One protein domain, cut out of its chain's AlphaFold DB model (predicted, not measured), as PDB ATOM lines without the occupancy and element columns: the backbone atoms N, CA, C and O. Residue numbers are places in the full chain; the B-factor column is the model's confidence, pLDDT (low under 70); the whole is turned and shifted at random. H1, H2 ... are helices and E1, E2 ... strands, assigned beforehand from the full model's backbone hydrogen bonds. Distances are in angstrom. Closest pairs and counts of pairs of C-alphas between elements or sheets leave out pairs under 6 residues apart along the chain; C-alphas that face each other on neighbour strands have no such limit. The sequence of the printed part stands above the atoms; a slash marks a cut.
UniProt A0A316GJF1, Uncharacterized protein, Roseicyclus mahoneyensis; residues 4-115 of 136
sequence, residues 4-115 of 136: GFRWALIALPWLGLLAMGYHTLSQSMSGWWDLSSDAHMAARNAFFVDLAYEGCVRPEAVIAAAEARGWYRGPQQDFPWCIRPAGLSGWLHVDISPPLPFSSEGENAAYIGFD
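What this domain is: This is residues 4 to 115 of the 136 residues of an uncharacterized protein of Roseicyclus mahoneyensis (UniProt A0A316GJF1). What shape? An antiparallel sheet, E1 E2 E3, with H2 packed on it makes a head; H1 residues 4 to 31 stick out as an arm. How large? The printed part, 112 residues with H1 H2 E1 E2 H3 E3, is mixed and extended: radius of gyration of the C-alphas 22.9 A, spans 75 by 29 by 21 A.

Where its parts are: Which strands? E1 is residues 72 to 75, E2 90 to 95, E3 109 to 114. Which helices? H1 is 4 to 51, C-alphas from (159.652, 207.230, 143.671) to (121.679, 150.098, 134.255); H2 is 59 to 67, H3 105 to 108.

How they stand to each other: How paired? E1 and E2 form an antiparallel hairpin, N 73 to O 93 3.1 A; E2 and E3 are antiparallel, N 92 to O 112 2.9 A. And helices? H2 is on the sheet and touches H1, closest C-alphas Leu 51 and Val 62, 6.8 A.

The domain as a whole: Any cut? There is none. Low confidence? pLDDT is under 70 at residues 4, 53 to 54, 80 and 82 to 87.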
ATOM      1  N   GLY A   4     160.624 208.301 143.398       63.84
ATOM      2  CA  GLY A   4     159.652 207.230 143.671       63.84
ATOM      3  C   GLY A   4     158.248 207.453 143.089       63.84
ATOM      4  O   GLY A   4     157.592 206.492 142.710       63.84
ATOM      5  N   PHE A   5     157.804 208.706 142.927       73.62
ATOM      6  CA  PHE A   5     156.476 209.006 142.370       73.62
ATOM      7  C   PHE A   5     156.381 208.650 140.878       73.62
ATOM      8  O   PHE A   5     155.349 208.187 140.407       73.62
ATOM      9  N   ARG A   6     157.488 208.792 140.135       71.75
ATOM     10  CA  ARG A   6     157.561 208.412 138.716       71.75
ATOM     11  C   ARG A   6     157.508 206.896 138.514       71.75
ATOM     12  O   ARG A   6     156.837 206.441 137.599       71.75
ATOM     13  N   TRP A   7     158.165 206.126 139.381       75.56
ATOM     14  CA  TRP A   7     158.106 204.662 139.333       75.56
ATOM     15  C   TRP A   7     156.729 204.123 139.728       75.56
ATOM     16  O   TRP A   7     156.239 203.204 139.082       75.56
ATOM     17  N   ALA A   8     156.068 204.738 140.713       73.56
ATOM     18  CA  ALA A   8     154.707 204.367 141.103       73.56
ATOM     19  C   ALA A   8     153.695 204.554 139.955       73.56
ATOM     20  O   ALA A   8     152.871 203.675 139.718       73.56
ATOM     21  N   LEU A   9     153.800 205.650 139.195       77.38
ATOM     22  CA  LEU A   9     152.930 205.913 138.040       77.38
ATOM     23  C   LEU A   9     153.125 204.921 136.883       77.38
ATOM     24  O   LEU A   9     152.193 204.701 136.120       77.38
ATOM     25  N   ILE A  10     154.308 204.309 136.765       81.06
ATOM     26  CA  ILE A  10     154.569 203.248 135.782       81.06
ATOM     27  C   ILE A  10     154.098 201.895 136.327       81.06
ATOM     28  O   ILE A  10     153.495 201.125 135.594       81.06
ATOM     29  N   ALA A  11     154.326 201.600 137.607       81.81
ATOM     30  CA  ALA A  11     154.002 200.303 138.199       81.81
ATOM     31  C   ALA A  11     152.489 200.042 138.329       81.81
ATOM     32  O   ALA A  11     152.046 198.914 138.132       81.81
ATOM     33  N   LEU A  12     151.686 201.069 138.629       85.69
ATOM     34  CA  LEU A  12     150.235 200.938 138.813       85.69
ATOM     35  C   LEU A  12     149.476 200.379 137.590       85.69
ATOM     36  O   LEU A  12     148.703 199.439 137.781       85.69
ATOM     37  N   PRO A  13     149.669 200.872 136.350       88.44
ATOM     38  CA  PRO A  13     148.996 200.292 135.186       88.44
ATOM     39  C   PRO A  13     149.440 198.850 134.909       88.44
ATOM     40  O   PRO A  13     148.603 198.028 134.545       88.44
ATOM     41  N   TRP A  14     150.710 198.504 135.148       91.00
ATOM     42  CA  TRP A  14     151.173 197.114 135.038       91.00
ATOM     43  C   TRP A  14     150.499 196.202 136.065       91.00
ATOM     44  O   TRP A  14     150.047 195.118 135.709       91.00
ATOM     45  N   LEU A  15     150.366 196.651 137.315       91.31
ATOM     46  CA  LEU A  15     149.630 195.912 138.345       91.31
ATOM     47  C   LEU A  15     148.148 195.752 137.981       91.31
ATOM     48  O   LEU A  15     147.597 194.672 138.170       91.31
ATOM     49  N   GLY A  16     147.522 196.786 137.414       89.69
ATOM     50  CA  GLY A  16     146.145 196.713 136.919       89.69
ATOM     51  C   GLY A  16     145.972 195.683 135.798       89.69
ATOM     52  O   GLY A  16     145.047 194.876 135.844       89.69
ATOM     53  N   LEU A  17     146.893 195.654 134.829       92.62
ATOM     54  CA  LEU A  17     146.887 194.662 133.749       92.62
ATOM     55  C   LEU A  17     147.123 193.238 134.267       92.62
ATOM     56  O   LEU A  17     146.456 192.313 133.811       92.62
ATOM     57  N   LEU A  18     148.022 193.059 135.239       93.69
ATOM     58  CA  LEU A  18     148.254 191.761 135.876       93.69
ATOM     59  C   LEU A  18     147.025 191.285 136.657       93.69
ATOM     60  O   LEU A  18     146.647 190.125 136.533       93.69
ATOM     61  N   ALA A  19     146.375 192.174 137.412       91.19
ATOM     62  CA  ALA A  19     145.157 191.848 138.147       91.19
ATOM     63  C   ALA A  19     144.006 191.475 137.200       91.19
ATOM     64  O   ALA A  19     143.328 190.473 137.419       91.19
ATOM     65  N   MET A  20     143.820 192.236 136.117       92.75
ATOM     66  CA  MET A  20     142.814 191.937 135.097       92.75
ATOM     67  C   MET A  20     143.110 190.611 134.388       92.75
ATOM     68  O   MET A  20     142.220 189.777 134.256       92.75
ATOM     69  N   GLY A  21     144.364 190.382 133.983       92.19
ATOM     70  CA  GLY A  21     144.789 189.132 133.356       92.19
ATOM     71  C   GLY A  21     144.583 187.924 134.269       92.19
ATOM     72  O   GLY A  21     144.004 186.928 133.842       92.19
ATOM     73  N   TYR A  22     144.980 188.035 135.540       92.38
ATOM     74  CA  TYR A  22     144.730 187.011 136.552       92.38
ATOM     75  C   TYR A  22     143.235 186.710 136.690       92.38
ATOM     76  O   TYR A  22     142.852 185.544 136.677       92.38
ATOM     77  N   HIS A  23     142.388 187.740 136.755       92.19
ATOM     78  CA  HIS A  23     140.950 187.557 136.922       92.19
ATOM     79  C   HIS A  23     140.294 186.865 135.719       92.19
ATOM     80  O   HIS A  23     139.511 185.929 135.891       92.19
ATOM     81  N   THR A  24     140.645 187.269 134.496       89.94
ATOM     82  CA  THR A  24     140.129 186.637 133.273       89.94
ATOM     83  C   THR A  24     140.561 185.174 133.178       89.94
ATOM     84  O   THR A  24     139.748 184.310 132.841       89.94
ATOM     85  N   LEU A  25     141.819 184.875 133.523       90.50
ATOM     86  CA  LEU A  25     142.329 183.504 133.552       90.50
ATOM     87  C   LEU A  25     141.633 182.673 134.631       90.50
ATOM     88  O   LEU A  25     141.197 181.564 134.337       90.50
ATOM     89  N   SER A  26     141.466 183.216 135.842       88.31
ATOM     90  CA  SER A  26     140.782 182.505 136.923       88.31
ATOM     91  C   SER A  26     139.337 182.183 136.555       88.31
ATOM     92  O   SER A  26     138.913 181.051 136.742       88.31
ATOM     93  N   GLN A  27     138.601 183.129 135.958       89.62
ATOM     94  CA  GLN A  27     137.218 182.885 135.540       89.62
ATOM     95  C   GLN A  27     137.125 181.843 134.426       89.62
ATOM     96  O   GLN A  27     136.287 180.948 134.489       89.62
ATOM     97  N   SER A  28     137.999 181.937 133.421       88.94
ATOM     98  CA  SER A  28     138.028 180.972 132.317       88.94
ATOM     99  C   SER A  28     138.336 179.562 132.821       88.94
ATOM    100  O   SER A  28     137.696 178.600 132.405       88.94
ATOM    101  N   MET A  29     139.289 179.443 133.749       88.69
ATOM    102  CA  MET A  29     139.684 178.162 134.323       88.69
ATOM    103  C   MET A  29     138.593 177.573 135.220       88.69
ATOM    104  O   MET A  29     138.318 176.382 135.111       88.69
ATOM    105  N   SER A  30     137.938 178.392 136.048       85.81
ATOM    106  CA  SER A  30     136.781 177.962 136.841       85.81
ATOM    107  C   SER A  30     135.626 177.507 135.950       85.81
ATOM    108  O   SER A  30     135.115 176.413 136.143       85.81
ATOM    109  N   GLY A  31     135.268 178.281 134.921       88.31
ATOM    110  CA  GLY A  31     134.189 177.901 134.007       88.31
ATOM    111  C   GLY A  31     134.480 176.604 133.248       88.31
ATOM    112  O   GLY A  31     133.598 175.766 133.092       88.31
ATOM    113  N   TRP A  32     135.727 176.401 132.811       89.75
ATOM    114  CA  TRP A  32     136.145 175.131 132.215       89.75
ATOM    115  C   TRP A  32     136.064 173.969 133.216       89.75
ATOM    116  O   TRP A  32     135.575 172.899 132.859       89.75
ATOM    117  N   TRP A  33     136.490 174.187 134.464       90.06
ATOM    118  CA  TRP A  33     136.425 173.177 135.519       90.06
ATOM    119  C   TRP A  33     134.991 172.718 135.794       90.06
ATOM    120  O   TRP A  33     134.729 171.513 135.845       90.06
ATOM    121  N   ASP A  34     134.073 173.673 135.940       90.38
ATOM    122  CA  ASP A  34     132.660 173.409 136.212       90.38
ATOM    123  C   ASP A  34     132.026 172.633 135.053       90.38
ATOM    124  O   ASP A  34     131.445 171.572 135.264       90.38
ATOM    125  N   LEU A  35     132.249 173.076 133.809       90.56
ATOM    126  CA  LEU A  35     131.741 172.393 132.615       90.56
ATOM    127  C   LEU A  35     132.249 170.950 132.495       90.56
ATOM    128  O   LEU A  35     131.476 170.047 132.171       90.56
ATOM    129  N   SER A  36     133.539 170.712 132.739       89.56
ATOM    130  CA  SER A  36     134.106 169.361 132.690       89.56
ATOM    131  C   SER A  36     133.575 168.471 133.815       89.56
ATOM    132  O   SER A  36     133.284 167.298 133.577       89.56
ATOM    133  N   SER A  37     133.403 169.027 135.015       91.69
ATOM    134  CA  SER A  37     132.854 168.301 136.165       91.69
ATOM    135  C   SER A  37     131.384 167.935 135.950       91.69
ATOM    136  O   SER A  37     130.997 166.785 136.165       91.69
ATOM    137  N   ASP A  38     130.580 168.870 135.442       94.88
ATOM    138  CA  ASP A  38     129.176 168.641 135.099       94.88
ATOM    139  C   ASP A  38     129.034 167.573 134.014       94.88
ATOM    140  O   ASP A  38     128.201 166.671 134.132       94.88
ATOM    141  N   ALA A  39     129.879 167.621 132.980       93.81
ATOM    142  CA  ALA A  39     129.874 166.626 131.913       93.81
ATOM    143  C   ALA A  39     130.226 165.221 132.431       93.81
ATOM    144  O   ALA A  39     129.553 164.254 132.068       93.81
ATOM    145  N   HIS A  40     131.227 165.104 133.310       94.06
ATOM    146  CA  HIS A  40     131.581 163.835 133.950       94.06
ATOM    147  C   HIS A  40     130.416 163.283 134.782       94.06
ATOM    148  O   HIS A  40     130.016 162.127 134.628       94.06
ATOM    149  N   MET A  41     129.824 164.118 135.641       93.69
ATOM    150  CA  MET A  41     128.716 163.707 136.505       93.69
ATOM    151  C   MET A  41     127.470 163.330 135.702       93.69
ATOM    152  O   MET A  41     126.812 162.338 136.024       93.69
ATOM    153  N   ALA A  42     127.163 164.065 134.632       95.44
ATOM    154  CA  ALA A  42     126.072 163.735 133.721       95.44
ATOM    155  C   ALA A  42     126.301 162.380 133.034       95.44
ATOM    156  O   ALA A  42     125.391 161.550 133.004       95.44
ATOM    157  N   ALA A  43     127.518 162.124 132.547       95.12
ATOM    158  CA  ALA A  43     127.894 160.863 131.916       95.12
ATOM    159  C   ALA A  43     127.797 159.676 132.890       95.12
ATOM    160  O   ALA A  43     127.198 158.646 132.564       95.12
ATOM    161  N   ARG A  44     128.300 159.849 134.120       93.62
ATOM    162  CA  ARG A  44     128.179 158.869 135.209       93.62
ATOM    163  C   ARG A  44     126.719 158.561 135.532       93.62
ATOM    164  O   ARG A  44     126.338 157.398 135.629       93.62
ATOM    165  N   ASN A  45     125.897 159.592 135.700       92.88
ATOM    166  CA  ASN A  45     124.490 159.420 136.052       92.88
ATOM    167  C   ASN A  45     123.714 158.724 134.932       92.88
ATOM    168  O   ASN A  45     122.965 157.795 135.213       92.88
ATOM    169  N   ALA A  46     123.933 159.117 133.674       93.25
ATOM    170  CA  ALA A  46     123.315 158.467 132.522       93.25
ATOM    171  C   ALA A  46     123.673 156.974 132.454       93.25
ATOM    172  O   ALA A  46     122.806 156.143 132.212       93.25
ATOM    173  N   PHE A  47     124.928 156.619 132.744       93.38
ATOM    174  CA  PHE A  47     125.351 155.223 132.811       93.38
ATOM    175  C   PHE A  47     124.575 154.417 133.866       93.38
ATOM    176  O   PHE A  47     124.069 153.344 133.558       93.38
ATOM    177  N   PHE A  48     124.414 154.935 135.088       90.88
ATOM    178  CA  PHE A  48     123.637 154.238 136.123       90.88
ATOM    179  C   PHE A  48     122.129 154.216 135.848       90.88
ATOM    180  O   PHE A  48     121.465 153.256 136.233       90.88
ATOM    181  N   VAL A  49     121.587 155.235 135.177       90.31
ATOM    182  CA  VAL A  49     120.188 155.241 134.721       90.31
ATOM    183  C   VAL A  49     119.952 154.130 133.702       90.31
ATOM    184  O   VAL A  49     118.977 153.396 133.832       90.31
ATOM    185  N   ASP A  50     120.865 153.942 132.750       88.00
ATOM    186  CA  ASP A  50     120.762 152.868 131.758       88.00
ATOM    187  C   ASP A  50     120.861 151.472 132.384       88.00
ATOM    188  O   ASP A  50     120.247 150.524 131.895       88.00
ATOM    189  N   LEU A  51     121.606 151.340 133.486       87.38
ATOM    190  CA  LEU A  51     121.679 150.098 134.255       87.38
ATOM    191  C   LEU A  51     120.430 149.830 135.094       87.38
ATOM    192  O   LEU A  51     120.174 148.677 135.431       87.38
ATOM    193  N   ALA A  52     119.659 150.858 135.454       72.44
ATOM    194  CA  ALA A  52     118.505 150.755 136.342       72.44
ATOM    195  C   ALA A  52     117.265 150.175 135.630       72.44
ATOM    196  O   ALA A  52     116.189 150.767 135.627       72.44
ATOM    197  N   TYR A  53     117.411 148.983 135.056       57.53
ATOM    198  CA  TYR A  53     116.322 148.148 134.566       57.53
ATOM    199  C   TYR A  53     116.161 146.956 135.521       57.53
ATOM    200  O   TYR A  53     116.847 145.951 135.408       57.53
ATOM    201  N   GLU A  54     115.254 147.107 136.486       57.34
ATOM    202  CA  GLU A  54     114.696 146.058 137.359       57.34
ATOM    203  C   GLU A  54     115.642 145.320 138.333       57.34
ATOM    204  O   GLU A  54     116.407 144.433 137.973       57.34
ATOM    205  N   GLY A  55     115.456 145.604 139.631       74.94
ATOM    206  CA  GLY A  55     115.790 144.737 140.770       74.94
ATOM    207  C   GLY A  55     117.265 144.365 140.947       74.94
ATOM    208  O   GLY A  55     117.924 144.863 141.854       74.94
ATOM    209  N   CYS A  56     117.756 143.445 140.120       89.38
ATOM    210  CA  CYS A  56     119.080 142.842 140.207       89.38
ATOM    211  C   CYS A  56     119.857 143.083 138.908       89.38
ATOM    212  O   CYS A  56     119.733 142.331 137.940       89.38
ATOM    213  N   VAL A  57     120.699 144.117 138.904       92.62
ATOM    214  CA  VAL A  57     121.628 144.376 137.798       92.62
ATOM    215  C   VAL A  57     122.800 143.407 137.908       92.62
ATOM    216  O   VAL A  57     123.529 143.431 138.895       92.62
ATOM    217  N   ARG A  58     122.988 142.546 136.908       92.69
ATOM    218  CA  ARG A  58     124.064 141.543 136.896       92.69
ATOM    219  C   ARG A  58     125.344 142.057 136.223       92.69
ATOM    220  O   ARG A  58     125.261 143.010 135.442       92.69
ATOM    221  N   PRO A  59     126.513 141.429 136.466       93.69
ATOM    222  CA  PRO A  59     127.777 141.832 135.855       93.69
ATOM    223  C   PRO A  59     127.707 141.949 134.335       93.69
ATOM    224  O   PRO A  59     128.249 142.894 133.775       93.69
ATOM    225  N   GLU A  60     126.993 141.052 133.657       93.88
ATOM    226  CA  GLU A  60     126.917 141.029 132.194       93.88
ATOM    227  C   GLU A  60     126.232 142.279 131.632       93.88
ATOM    228  O   GLU A  60     126.656 142.807 130.605       93.88
ATOM    229  N   ALA A  61     125.210 142.792 132.324       93.25
ATOM    230  CA  ALA A  61     124.534 144.027 131.935       93.25
ATOM    231  C   ALA A  61     125.463 145.240 132.088       93.25
ATOM    232  O   ALA A  61     125.517 146.104 131.214       93.25
ATOM    233  N   VAL A  62     126.244 145.265 133.172       94.38
ATOM    234  CA  VAL A  62     127.245 146.307 133.427       94.38
ATOM    235  C   VAL A  62     128.352 146.276 132.379       94.38
ATOM    236  O   VAL A  62     128.694 147.323 131.830       94.38
ATOM    237  N   ILE A  63     128.876 145.087 132.069       95.56
ATOM    238  CA  ILE A  63     129.902 144.884 131.043       95.56
ATOM    239  C   ILE A  63     129.381 145.370 129.692       95.56
ATOM    240  O   ILE A  63     130.009 146.234 129.091       95.56
ATOM    241  N   ALA A  64     128.204 144.914 129.255       94.75
ATOM    242  CA  ALA A  64     127.634 145.317 127.971       94.75
ATOM    243  C   ALA A  64     127.423 146.840 127.875       94.75
ATOM    244  O   ALA A  64     127.770 147.460 126.867       94.75
ATOM    245  N   ALA A  65     126.900 147.469 128.935       94.12
ATOM    246  CA  ALA A  65     126.688 148.915 128.973       94.12
ATOM    247  C   ALA A  65     128.002 149.713 128.956       94.12
ATOM    248  O   ALA A  65     128.055 150.797 128.362       94.12
ATOM    249  N   ALA A  66     129.049 149.200 129.610       95.62
ATOM    250  CA  ALA A  66     130.366 149.822 129.659       95.62
ATOM    251  C   ALA A  66     131.143 149.615 128.348       95.62
ATOM    252  O   ALA A  66     131.751 150.554 127.837       95.62
ATOM    253  N   GLU A  67     131.086 148.424 127.755       96.25
ATOM    254  CA  GLU A  67     131.692 148.111 126.457       96.25
ATOM    255  C   GLU A  67     131.078 148.940 125.329       96.25
ATOM    256  O   GLU A  67     131.818 149.488 124.513       96.25
ATOM    257  N   ALA A  68     129.755 149.141 125.335       95.44
ATOM    258  CA  ALA A  68     129.064 150.004 124.372       95.44
ATOM    259  C   ALA A  68     129.592 151.454 124.361       95.44
ATOM    260  O   ALA A  68     129.407 152.179 123.385       95.44
ATOM    261  N   ARG A  69     130.259 151.874 125.440       94.94
ATOM    262  CA  ARG A  69     130.864 153.203 125.604       94.94
ATOM    263  C   ARG A  69     132.391 153.193 125.493       94.94
ATOM    264  O   ARG A  69     133.005 154.255 125.525       94.94
ATOM    265  N   GLY A  70     133.011 152.016 125.377       96.06
ATOM    266  CA  GLY A  70     134.465 151.851 125.452       96.06
ATOM    267  C   GLY A  70     135.044 152.101 126.852       96.06
ATOM    268  O   GLY A  70     136.214 152.452 126.974       96.06
ATOM    269  N   TRP A  71     134.223 151.968 127.896       96.25
ATOM    270  CA  TRP A  71     134.560 152.287 129.291       96.25
ATOM    271  C   TRP A  71     134.930 151.060 130.124       96.25
ATOM    272  O   TRP A  71     135.431 151.189 131.236       96.25
ATOM    273  N   TYR A  72     134.672 149.855 129.620       96.19
ATOM    274  CA  TYR A  72     134.970 148.635 130.360       96.19
ATOM    275  C   TYR A  72     136.484 148.409 130.487       96.19
ATOM    276  O   TYR A  72     137.204 148.410 129.486       96.19
ATOM    277  N   ARG A  73     136.963 148.192 131.719       93.88
ATOM    278  CA  ARG A  73     138.373 147.872 131.999       93.88
ATOM    279  C   ARG A  73     138.612 146.449 132.460       93.88
ATOM    280  O   ARG A  73     139.700 145.926 132.237       93.88
ATOM    281  N   GLY A  74     137.612 145.814 133.055       92.56
ATOM    282  CA  GLY A  74     137.734 144.447 133.539       92.56
ATOM    283  C   GLY A  74     137.272 144.273 134.981       92.56
ATOM    284  O   GLY A  74     136.719 145.196 135.590       92.56
ATOM    285  N   PRO A  75     137.502 143.077 135.542       91.75
ATOM    286  CA  PRO A  75     137.297 142.825 136.958       91.75
ATOM    287  C   PRO A  75     138.320 143.584 137.813       91.75
ATOM    288  O   PRO A  75     139.509 143.613 137.490       91.75
ATOM    289  N   GLN A  76     137.869 144.147 138.936       89.06
ATOM    290  CA  GLN A  76     138.746 144.771 139.927       89.06
ATOM    291  C   GLN A  76     139.111 143.744 141.002       89.06
ATOM    292  O   GLN A  76     138.235 143.238 141.700       89.06
ATOM    293  N   GLN A  77     140.398 143.423 141.131       80.25
ATOM    294  CA  GLN A  77     140.873 142.445 142.120       80.25
ATOM    295  C   GLN A  77     141.404 143.130 143.380       80.25
ATOM    296  O   GLN A  77     141.023 142.762 144.486       80.25
ATOM    297  N   ASP A  78     142.208 144.179 143.198       74.50
ATOM    298  CA  ASP A  78     142.902 144.864 144.284       74.50
ATOM    299  C   ASP A  78     142.605 146.356 144.258       74.50
ATOM    300  O   ASP A  78     142.667 146.983 143.209       74.50
ATOM    301  N   PHE A  79     142.336 146.957 145.408       76.06
ATOM    302  CA  PHE A  79     142.173 148.403 145.511       76.06
ATOM    303  C   PHE A  79     143.453 149.008 146.091       76.06
ATOM    304  O   PHE A  79     143.951 148.505 147.100       76.06
ATOM    305  N   PRO A  80     143.996 150.097 145.512       68.44
ATOM    306  CA  PRO A  80     145.190 150.743 146.058       68.44
ATOM    307  C   PRO A  80     144.906 151.504 147.365       68.44
ATOM    308  O   PRO A  80     145.816 152.064 147.971       68.44
ATOM    309  N   TRP A  81     143.652 151.507 147.821       70.12
ATOM    310  CA  TRP A  81     143.207 152.053 149.094       70.12
ATOM    311  C   TRP A  81     142.392 151.020 149.874       70.12
ATOM    312  O   TRP A  81     141.904 150.017 149.356       70.12
ATOM    313  N   CYS A  82     142.214 151.307 151.156       68.06
ATOM    314  CA  CYS A  82     141.514 150.446 152.087       68.06
ATOM    315  C   CYS A  82     140.019 150.392 151.832       68.06
ATOM    316  O   CYS A  82     139.292 151.301 152.225       68.06
ATOM    317  N   ILE A  83     139.551 149.285 151.262       66.44
ATOM    318  CA  ILE A  83     138.139 148.923 151.308       66.44
ATOM    319  C   ILE A  83     137.984 147.511 151.852       66.44
ATOM    320  O   ILE A  83     138.672 146.579 151.445       66.44
ATOM    321  N   ARG A  84     137.045 147.347 152.779       58.31
ATOM    322  CA  ARG A  84     136.533 146.035 153.168       58.31
ATOM    323  C   ARG A  84     135.026 146.049 152.953       58.31
ATOM    324  O   ARG A  84     134.275 146.279 153.901       58.31
ATOM    325  N   PRO A  85     134.565 145.882 151.709       60.50
ATOM    326  CA  PRO A  85     133.144 145.699 151.464       60.50
ATOM    327  C   PRO A  85     132.659 144.436 152.184       60.50
ATOM    328  O   PRO A  85     133.000 143.316 151.810       60.50
ATOM    329  N   ALA A  86     131.878 144.583 153.248       63.91
ATOM    330  CA  ALA A  86     131.184 143.433 153.808       63.91
ATOM    331  C   ALA A  86     130.071 143.014 152.832       63.91
ATOM    332  O   ALA A  86     129.263 143.848 152.434       63.91
ATOM    333  N   GLY A  87     130.027 141.733 152.458       67.25
ATOM    334  CA  GLY A  87     128.924 141.168 151.672       67.25
ATOM    335  C   GLY A  87     129.044 141.267 150.147       67.25
ATOM    336  O   GLY A  87     128.080 140.917 149.473       67.25
ATOM    337  N   LEU A  88     130.191 141.688 149.598       80.38
ATOM    338  CA  LEU A  88     130.436 141.684 148.147       80.38
ATOM    339  C   LEU A  88     131.330 140.509 147.735       80.38
ATOM    340  O   LEU A  88     132.268 140.157 148.449       80.38
ATOM    341  N   SER A  89     131.025 139.905 146.589       81.69
ATOM    342  CA  SER A  89     131.683 138.711 146.045       81.69
ATOM    343  C   SER A  89     132.576 139.008 144.833       81.69
ATOM    344  O   SER A  89     133.459 138.214 144.513       81.69
ATOM    345  N   GLY A  90     132.382 140.157 144.178       85.06
ATOM    346  CA  GLY A  90     133.133 140.553 142.991       85.06
ATOM    347  C   GLY A  90     132.943 142.022 142.627       85.06
ATOM    348  O   GLY A  90     132.028 142.686 143.119       85.06
ATOM    349  N   TRP A  91     133.826 142.514 141.757       89.75
ATOM    350  CA  TRP A  91     133.904 143.919 141.377       89.75
ATOM    351  C   TRP A  91     134.244 144.097 139.904       89.75
ATOM    352  O   TRP A  91     135.076 143.369 139.363       89.75
ATOM    353  N   LEU A  92     133.665 145.123 139.291       93.50
ATOM    354  CA  LEU A  92     134.037 145.599 137.963       93.50
ATOM    355  C   LEU A  92     134.570 147.027 138.028       93.50
ATOM    356  O   LEU A  92     134.131 147.825 138.857       93.50
ATOM    357  N   HIS A  93     135.489 147.331 137.118       92.94
ATOM    358  CA  HIS A  93     136.057 148.653 136.897       92.94
ATOM    359  C   HIS A  93     135.536 149.226 135.571       92.94
ATOM    360  O   HIS A  93     135.696 148.618 134.505       92.94
ATOM    361  N   VAL A  94     134.896 150.394 135.655       94.44
ATOM    362  CA  VAL A  94     134.377 151.155 134.512       94.44
ATOM    363  C   VAL A  94     134.967 152.566 134.520       94.44
ATOM    364  O   VAL A  94     134.765 153.302 135.482       94.44
ATOM    365  N   ASP A  95     135.646 152.960 133.445       94.25
ATOM    366  CA  ASP A  95     136.203 154.306 133.270       94.25
ATOM    367  C   ASP A  95     135.114 155.280 132.828       94.25
ATOM    368  O   ASP A  95     134.638 155.211 131.697       94.25
ATOM    369  N   ILE A  96     134.731 156.228 133.677       94.75
ATOM    370  CA  ILE A  96     133.755 157.240 133.275       94.75
ATOM    371  C   ILE A  96     134.437 158.310 132.419       94.75
ATOM    372  O   ILE A  96     135.420 158.931 132.824       94.75
ATOM    373  N   SER A  97     133.866 158.560 131.240       93.56
ATOM    374  CA  SER A  97     134.307 159.605 130.315       93.56
ATOM    375  C   SER A  97     133.171 160.602 130.036       93.56
ATOM    376  O   SER A  97     132.031 160.172 129.856       93.56
ATOM    377  N   PRO A  98     133.434 161.920 129.958       93.06
ATOM    378  CA  PRO A  98     134.751 162.559 130.020       93.06
ATOM    379  C   PRO A  98     135.367 162.515 131.428       93.06
ATOM    380  O   PRO A  98     134.620 162.468 132.404       93.06
ATOM    381  N   PRO A  99     136.705 162.523 131.555       91.56
ATOM    382  CA  PRO A  99     137.362 162.518 132.856       91.56
ATOM    383  C   PRO A  99     137.215 163.868 133.569       91.56
ATOM    384  O   PRO A  99     137.113 164.921 132.931       91.56
ATOM    385  N   LEU A 100     137.266 163.843 134.898       89.25
ATOM    386  CA  LEU A 100     137.376 165.031 135.731       89.25
ATOM    387  C   LEU A 100     138.710 165.752 135.456       89.25
ATOM    388  O   LEU A 100     139.748 165.104 135.267       89.25
ATOM    389  N   PRO A 101     138.734 167.092 135.476       85.50
ATOM    390  CA  PRO A 101     139.972 167.858 135.396       85.50
ATOM    391  C   PRO A 101     141.006 167.425 136.440       85.50
ATOM    392  O   PRO A 101     140.689 167.333 137.621       85.50
ATOM    393  N   PHE A 102     142.255 167.214 136.010       85.31
ATOM    394  CA  PHE A 102     143.391 166.895 136.892       85.31
ATOM    395  C   PHE A 102     143.159 165.709 137.841       85.31
ATOM    396  O   PHE A 102     143.732 165.662 138.928       85.31
ATOM    397  N   SER A 103     142.334 164.758 137.420       84.31
ATOM    398  CA  SER A 103     142.060 163.534 138.162       84.31
ATOM    399  C   SER A 103     142.849 162.355 137.595       84.31
ATOM    400  O   SER A 103     143.252 162.334 136.428       84.31
ATOM    401  N   SER A 104     143.080 161.366 138.443       84.88
ATOM    402  CA  SER A 104     143.647 160.072 138.084       84.88
ATOM    403  C   SER A 104     142.588 159.133 137.501       84.88
ATOM    404  O   SER A 104     141.385 159.336 137.660       84.88
ATOM    405  N   GLU A 105     143.021 158.056 136.848       80.56
ATOM    406  CA  GLU A 105     142.111 157.022 136.329       80.56
ATOM    407  C   GLU A 105     141.214 156.447 137.440       80.56
ATOM    408  O   GLU A 105     140.005 156.357 137.260       80.56
ATOM    409  N   GLY A 106     141.768 156.180 138.629       78.44
ATOM    410  CA  GLY A 106     141.004 155.664 139.772       78.44
ATOM    411  C   GLY A 106     139.964 156.640 140.339       78.44
ATOM    412  O   GLY A 106     138.974 156.206 140.920       78.44
ATOM    413  N   GLU A 107     140.147 157.950 140.151       80.94
ATOM    414  CA  GLU A 107     139.156 158.970 140.530       80.94
ATOM    415  C   GLU A 107     138.034 159.105 139.491       80.94
ATOM    416  O   GLU A 107     136.922 159.497 139.838       80.94
ATOM    417  N   ASN A 108     138.303 158.734 138.235       87.44
ATOM    418  CA  ASN A 108     137.297 158.640 137.172       87.44
ATOM    419  C   ASN A 108     136.598 157.278 137.123       87.44
ATOM    420  O   ASN A 108     135.649 157.091 136.358       87.44
ATOM    421  N   ALA A 109     137.075 156.321 137.909       88.00
ATOM    422  CA  ALA A 109     136.565 154.971 137.929       88.00
ATOM    423  C   ALA A 109     135.240 154.879 138.693       88.00
ATOM    424  O   ALA A 109     135.105 155.301 139.844       88.00
ATOM    425  N   ALA A 110     134.263 154.219 138.081       90.12
ATOM    426  CA  ALA A 110     133.133 153.643 138.785       90.12
ATOM    427  C   ALA A 110     133.442 152.174 139.098       90.12
ATOM    428  O   ALA A 110     133.430 151.319 138.210       90.12
ATOM    429  N   TYR A 111     133.692 151.877 140.375       89.88
ATOM    430  CA  TYR A 111     133.770 150.497 140.849       89.88
ATOM    431  C   TYR A 111     132.375 149.992 141.184       89.88
ATOM    432  O   TYR A 111     131.639 150.618 141.947       89.88
ATOM    433  N   ILE A 112     131.994 148.869 140.592       91.06
ATOM    434  CA  ILE A 112     130.645 148.316 140.715       91.06
ATOM    435  C   ILE A 112     130.776 146.963 141.387       91.06
ATOM    436  O   ILE A 112     131.414 146.061 140.848       91.06
ATOM    437  N   GLY A 113     130.232 146.867 142.595       90.31
ATOM    438  CA  GLY A 113     130.310 145.675 143.423       90.31
ATOM    439  C   GLY A 113     129.055 144.821 143.313       90.31
ATOM    440  O   GLY A 113     127.952 145.344 143.147       90.31
ATOM    441  N   PHE A 114     129.232 143.510 143.436       91.12
ATOM    442  CA  PHE A 114     128.156 142.526 143.345       91.12
ATOM    443  C   PHE A 114     128.076 141.708 144.630       91.12
ATOM    444  O   PHE A 114     129.108 141.347 145.195       91.12
ATOM    445  N   ASP A 115     126.865 141.419 145.100       90.19
ATOM    446  CA  ASP A 115     126.629 140.549 146.253       90.19
ATOM    447  C   ASP A 115     126.874 139.062 145.921       90.19
ATOM    448  O   ASP A 115     127.311 138.698 144.826       90.19
TER     449      ASP A 115